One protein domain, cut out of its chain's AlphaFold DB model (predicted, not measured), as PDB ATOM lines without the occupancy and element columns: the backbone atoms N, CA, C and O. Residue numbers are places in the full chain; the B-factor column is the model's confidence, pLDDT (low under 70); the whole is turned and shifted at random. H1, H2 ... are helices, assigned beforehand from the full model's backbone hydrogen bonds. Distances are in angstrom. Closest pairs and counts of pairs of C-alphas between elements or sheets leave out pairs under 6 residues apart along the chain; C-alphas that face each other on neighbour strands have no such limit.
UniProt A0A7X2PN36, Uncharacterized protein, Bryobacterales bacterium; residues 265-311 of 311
ATOM      1  N   VAL A 265     213.000 228.899 183.730       83.06
ATOM      2  CA  VAL A 265     213.212 228.658 182.301       83.06
ATOM      3  C   VAL A 265     211.935 228.996 181.538       83.06
ATOM      4  O   VAL A 265     210.855 228.899 182.128       83.06
ATOM      5  N   PRO A 266     212.032 229.379 180.251       86.62
ATOM      6  CA  PRO A 266     210.853 229.571 179.425       86.62
ATOM      7  C   PRO A 266     209.949 228.334 179.440       86.62
ATOM      8  O   PRO A 266     210.404 227.198 179.272       86.62
ATOM      9  N   THR A 267     208.658 228.566 179.626       88.00
ATOM     10  CA  THR A 267     207.604 227.566 179.483       88.00
ATOM     11  C   THR A 267     207.528 227.058 178.044       88.00
ATOM     12  O   THR A 267     208.043 227.664 177.103       88.00
ATOM     13  N   VAL A 268     206.825 225.940 177.839       86.62
ATOM     14  CA  VAL A 268     206.617 225.371 176.497       86.62
ATOM     15  C   VAL A 268     205.971 226.384 175.541       86.62
ATOM     16  O   VAL A 268     206.372 226.448 174.382       86.62
ATOM     17  N   ARG A 269     205.019 227.197 176.026       88.12
ATOM     18  CA  ARG A 269     204.351 228.240 175.229       88.12
ATOM     19  C   ARG A 269     205.308 229.364 174.845       88.12
ATOM     20  O   ARG A 269     205.397 229.709 173.672       88.12
ATOM     21  N   GLU A 270     206.103 229.841 175.798       89.00
ATOM     22  CA  GLU A 270     207.087 230.904 175.553       89.00
ATOM     23  C   GLU A 270     208.157 230.463 174.543       89.00
ATOM     24  O   GLU A 270     208.543 231.242 173.673       89.00
ATOM     25  N   ARG A 271     208.579 229.190 174.573       85.81
ATOM     26  CA  ARG A 271     209.485 228.617 173.556       85.81
ATOM     27  C   ARG A 271     208.886 228.573 172.153       85.81
ATOM     28  O   ARG A 271     209.621 228.593 171.171       85.81
ATOM     29  N   GLN A 272     207.563 228.520 172.054       86.94
ATOM     30  CA  GLN A 272     206.828 228.567 170.790       86.94
ATOM     31  C   GLN A 272     206.455 230.001 170.386       86.94
ATOM     32  O   GLN A 272     205.754 230.195 169.397       86.94
ATOM     33  N   GLY A 273     206.932 231.008 171.126       88.00
ATOM     34  CA  GLY A 273     206.658 232.413 170.851       88.00
ATOM     35  C   GLY A 273     205.402 232.964 171.509       88.00
ATOM     36  O   GLY A 273     205.087 234.123 171.264       88.00
ATOM     37  N   ASP A 274     204.685 232.185 172.318       90.56
ATOM     38  CA  ASP A 274     203.492 232.639 173.031       90.56
ATOM     39  C   ASP A 274     203.837 233.083 174.457       90.56
ATOM     40  O   ASP A 274     204.104 232.266 175.338       90.56
ATOM     41  N   PHE A 275     203.826 234.398 174.675       91.94
ATOM     42  CA  PHE A 275     204.123 235.035 175.959       91.94
ATOM     43  C   PHE A 275     202.859 235.544 176.659       91.94
ATOM     44  O   PHE A 275     202.946 236.342 177.599       91.94
ATOM     45  N   ASN A 276     201.673 235.121 176.214       91.31
ATOM     46  CA  ASN A 276     200.428 235.521 176.849       91.31
ATOM     47  C   ASN A 276     200.368 235.009 178.298       91.31
ATOM     48  O   ASN A 276     200.464 233.809 178.559       91.31
ATOM     49  N   GLY A 277     200.225 235.932 179.252       86.75
ATOM     50  CA  GLY A 277     200.239 235.616 180.681       86.75
ATOM     51  C   GLY A 277     201.620 235.257 181.245       86.75
ATOM     52  O   GLY A 277     201.690 234.754 182.366       86.75
ATOM     53  N   SER A 278     202.710 235.511 180.509       88.38
ATOM     54  CA  SER A 278     204.067 235.333 181.034       88.38
ATOM     55  C   SER A 278     204.312 236.244 182.236       88.38
ATOM     56  O   SER A 278     204.103 237.456 182.176       88.38
ATOM     57  N   THR A 279     204.800 235.668 183.334       84.81
ATOM     58  CA  THR A 279     205.266 236.420 184.509       84.81
ATOM     59  C   THR A 279     206.767 236.707 184.464       84.81
ATOM     60  O   THR A 279     207.286 237.378 185.353       84.81
ATOM     61  N   LEU A 280     207.478 236.155 183.476       83.12
ATOM     62  CA  LEU A 280     208.940 236.206 183.373       83.12
ATOM     63  C   LEU A 280     209.413 237.147 182.279       83.12
ATOM     64  O   LEU A 280     210.422 237.831 182.448       83.12
ATOM     65  N   PHE A 281     208.691 237.179 181.164       86.44
ATOM     66  CA  PHE A 281     209.060 237.945 179.992       86.44
ATOM     67  C   PHE A 281     207.947 238.936 179.656       86.44
ATOM     68  O   PHE A 281     206.768 238.582 179.683       86.44
ATOM     69  N   PRO A 282     208.292 240.190 179.327       87.81
ATOM     70  CA  PRO A 282     207.302 241.135 178.844       87.81
ATOM     71  C   PRO A 282     206.762 240.693 177.479       87.81
ATOM     72  O   PRO A 282     207.443 240.008 176.716       87.81
ATOM     73  N   CYS A 283     205.561 241.168 177.150       89.75
ATOM     74  CA  CYS A 283     204.971 241.019 175.824       89.75
ATOM     75  C   CYS A 283     205.986 241.442 174.732       89.75
ATOM     76  O   CYS A 283     206.501 242.567 174.799       89.75
ATOM     77  N   PRO A 284     206.315 240.580 173.751       88.25
ATOM     78  CA  PRO A 284     207.363 240.882 172.783       88.25
ATOM     79  C   PRO A 284     206.966 242.029 171.850       88.25
ATOM     80  O   PRO A 284     205.795 242.201 171.501       88.25
ATOM     81  N   ARG A 285     207.959 242.810 171.418       89.25
ATOM     82  CA  ARG A 285     207.782 243.911 170.460       89.25
ATOM     83  C   ARG A 285     208.111 243.464 169.044       89.25
ATOM     84  O   ARG A 285     209.020 242.660 168.845       89.25
ATOM     85  N   VAL A 286     207.408 244.040 168.072       84.69
ATOM     86  CA  VAL A 286     207.728 243.883 166.651       84.69
ATOM     87  C   VAL A 286     209.118 244.467 166.388       84.69
ATOM     88  O   VAL A 286     209.432 245.567 166.849       84.69
ATOM     89  N   SER A 287     209.958 243.722 165.665       77.62
ATOM     90  CA  SER A 287     211.334 244.134 165.362       77.62
ATOM     91  C   SER A 287     211.376 245.536 164.741       77.62
ATOM     92  O   SER A 287     210.661 245.814 163.781       77.62
ATOM     93  N   GLY A 288     212.205 246.422 165.303       74.56
ATOM     94  CA  GLY A 288     212.381 247.795 164.813       74.56
ATOM     95  C   GLY A 288     211.292 248.796 165.221       74.56
ATOM     96  O   GLY A 288     211.325 249.927 164.745       74.56
ATOM     97  N   GLY A 289     210.351 248.426 166.100       79.25
ATOM     98  CA  GLY A 289     209.266 249.311 166.532       79.25
ATOM     99  C   GLY A 289     208.942 249.259 168.026       79.25
ATOM    100  O   GLY A 289     209.494 248.480 168.802       79.25
ATOM    101  N   THR A 290     208.003 250.113 168.441       84.06
ATOM    102  CA  THR A 290     207.448 250.135 169.804       84.06
ATOM    103  C   THR A 290     206.165 249.309 169.935       84.06
ATOM    104  O   THR A 290     205.737 249.045 171.057       84.06
ATOM    105  N   ALA A 291     205.560 248.867 168.830       87.81
ATOM    106  CA  ALA A 291     204.339 248.068 168.850       87.81
ATOM    107  C   ALA A 291     204.578 246.668 169.442       87.81
ATOM    108  O   ALA A 291     205.589 246.023 169.159       87.81
ATOM    109  N   LEU A 292     203.636 246.204 170.264       89.19
ATOM    110  CA  LEU A 292     203.612 244.844 170.801       89.19
ATOM    111  C   LEU A 292     202.997 243.885 169.781       89.19
ATOM    112  O   LEU A 292     202.113 244.282 169.019       89.19
ATOM    113  N   TYR A 293     203.428 242.626 169.786       89.44
ATOM    114  CA  TYR A 293     202.722 241.602 169.023       89.44
ATOM    115  C   TYR A 293     201.299 241.406 169.577       89.44
ATOM    116  O   TYR A 293     201.122 241.362 170.802       89.44
ATOM    117  N   PRO A 294     200.280 241.259 168.709       89.25
ATOM    118  CA  PRO A 294     198.929 240.916 169.139       89.25
ATOM    119  C   PRO A 294     198.928 239.660 170.017       89.25
ATOM    120  O   PRO A 294     199.644 238.701 169.732       89.25
ATOM    121  N   ASN A 295     198.146 239.681 171.099       89.25
ATOM    122  CA  ASN A 295     198.062 238.602 172.096       89.25
ATOM    123  C   ASN A 295     199.405 238.179 172.718       89.25
ATOM    124  O   ASN A 295     199.479 237.125 173.338       89.25
ATOM    125  N   CYS A 296     200.460 238.991 172.580       90.75
ATOM    126  CA  CYS A 296     201.813 238.654 173.020       90.75
ATOM    127  C   CYS A 296     202.378 237.379 172.383       90.75
ATOM    128  O   CYS A 296     203.226 236.713 172.974       90.75
ATOM    129  N   THR A 297     201.945 237.063 171.161       91.31
ATOM    130  CA  THR A 297     202.407 235.890 170.420       91.31
ATOM    131  C   THR A 297     203.239 236.315 169.216       91.31
ATOM    132  O   THR A 297     202.768 237.042 168.343       91.31
ATOM    133  N   ILE A 298     204.483 235.847 169.147       89.56
ATOM    134  CA  ILE A 298     205.369 236.044 168.001       89.56
ATOM    135  C   ILE A 298     204.926 235.095 166.875       89.56
ATOM    136  O   ILE A 298     204.894 233.881 167.086       89.56
ATOM    137  N   PRO A 299     204.603 235.598 165.672       88.62
ATOM    138  CA  PRO A 299     204.240 234.750 164.544       88.62
ATOM    139  C   PRO A 299     205.372 233.792 164.143       88.62
ATOM    140  O   PRO A 299     206.548 234.157 164.148       88.62
ATOM    141  N   ALA A 300     205.016 232.571 163.732       85.38
ATOM    142  CA  ALA A 300     205.984 231.509 163.437       85.38
ATOM    143  C   ALA A 300     207.022 231.884 162.360       85.38
ATOM    144  O   ALA A 300     208.163 231.437 162.418       85.38
ATOM    145  N   ASN A 301     206.651 232.738 161.403       85.94
ATOM    146  CA  ASN A 301     207.526 233.193 160.319       85.94
ATOM    147  C   ASN A 301     208.602 234.205 160.754       85.94
ATOM    148  O   ASN A 301     209.471 234.535 159.950       85.94
ATOM    149  N   VAL A 302     208.546 234.711 161.988       86.88
ATOM    150  CA  VAL A 302     209.528 235.660 162.544       86.88
ATOM    151  C   VAL A 302     210.192 235.140 163.824       86.88
ATOM    152  O   VAL A 302     210.937 235.872 164.476       86.88
ATOM    153  N   LEU A 303     209.955 233.873 164.188       84.88
ATOM    154  CA  LEU A 303     210.649 233.229 165.300       84.88
ATOM    155  C   LEU A 303     212.135 233.050 164.986       84.88
ATOM    156  O   LEU A 303     212.523 232.572 163.921       84.88
ATOM    157  N   SER A 304     212.981 233.411 165.951       83.44
ATOM    158  CA  SER A 304     214.423 233.203 165.844       83.44
ATOM    159  C   SER A 304     214.762 231.709 165.951       83.44
ATOM    160  O   SER A 304     214.322 231.067 166.912       83.44
ATOM    161  N   PRO A 305     215.621 231.168 165.066       82.00
ATOM    162  CA  PRO A 305     216.132 229.800 165.185       82.00
ATOM    163  C   PRO A 305     216.785 229.516 166.547       82.00
ATOM    164  O   PRO A 305     216.645 228.421 167.083       82.00
ATOM    165  N   ASN A 306     217.433 230.519 167.151       80.06
ATOM    166  CA  ASN A 306     218.056 230.389 168.473       80.06
ATOM    167  C   ASN A 306     217.019 230.250 169.595       80.06
ATOM    168  O   ASN A 306     217.278 229.562 170.577       80.06
ATOM    169  N   GLY A 307     215.853 230.891 169.460       75.69
ATOM    170  CA  GLY A 307     214.765 230.776 170.436       75.69
ATOM    171  C   GLY A 307     214.117 229.392 170.409       75.69
ATOM    172  O   GLY A 307     213.844 228.825 171.461       75.69
ATOM    173  N   LEU A 308     213.957 228.820 169.210       78.06
ATOM    174  CA  LEU A 308     213.434 227.464 169.009       78.06
ATOM    175  C   LEU A 308     214.399 226.367 169.489       78.06
ATOM    176  O   LEU A 308     213.962 225.265 169.807       78.06
ATOM    177  N   ALA A 309     215.702 226.661 169.547       78.31
ATOM    178  CA  ALA A 309     216.737 225.729 169.995       78.31
ATOM    179  C   ALA A 309     216.902 225.657 171.528       78.31
ATOM    180  O   ALA A 309     217.665 224.823 172.020       78.31
ATOM    181  N   LEU A 310     216.211 226.511 172.297       73.94
ATOM    182  CA  LEU A 310     216.193 226.435 173.761       73.94
ATOM    183  C   LEU A 310     215.402 225.184 174.187       73.94
ATOM    184  O   LEU A 310     214.185 225.142 174.024       73.94
ATOM    185  N   THR A 311     216.091 224.168 174.719       58.28
ATOM    186  CA  THR A 311     215.482 222.943 175.280       58.28
ATOM    187  C   THR A 311     215.212 223.089 176.773       58.28
ATOM    188  O   THR A 311     216.102 223.601 177.484       58.28
TER     189      THR A 311
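This is residues 265 to 311 of the 311 residues of an uncharacterized protein of Bryobacterales bacterium (UniProt A0A7X2PN36). This domain has little regular structure: it is mostly one long looping stretch, residues 272 to 304, that leads away from a short helix, H1, and comes back to a second short helix, H2, near it. The two helices lie at one end of the longest axis and the loop around Thr 290 at the other. The 47 printed residues hold two named helices, H1 then H2, and no named strand; the class is all helix, with only 8 residues in named elements. The whole is compact, with a radius of gyration of the C-alphas of 10.2 A and spans of 29 by 23 by 13 A.

H1, residues 268 to 271, and H2, residues 305 to 308, are close but not clearly touching; their closest C-alphas, those of Arg 271 and Leu 308, are 6.1 A apart. Both are too short for an O i to N i+4 pair; the one O i to N i+3 pair is within hydrogen-bond range in H2 but not in H1.

H1 begins at C-alpha 268 (206.617, 225.371, 176.497), and H2 ends at C-alpha 308 (213.434, 227.464, 169.009). Each is 5.2 A from first to last C-alpha.

The C-alphas farthest apart, those of Thr 290 and Thr 311, are 28.9 A apart. The printed part has no cut, and the link from H1 to H2 is long, 33 residues. Mean pLDDT of the printed part is 85.1; only residue 311, the chain's last, is under 70.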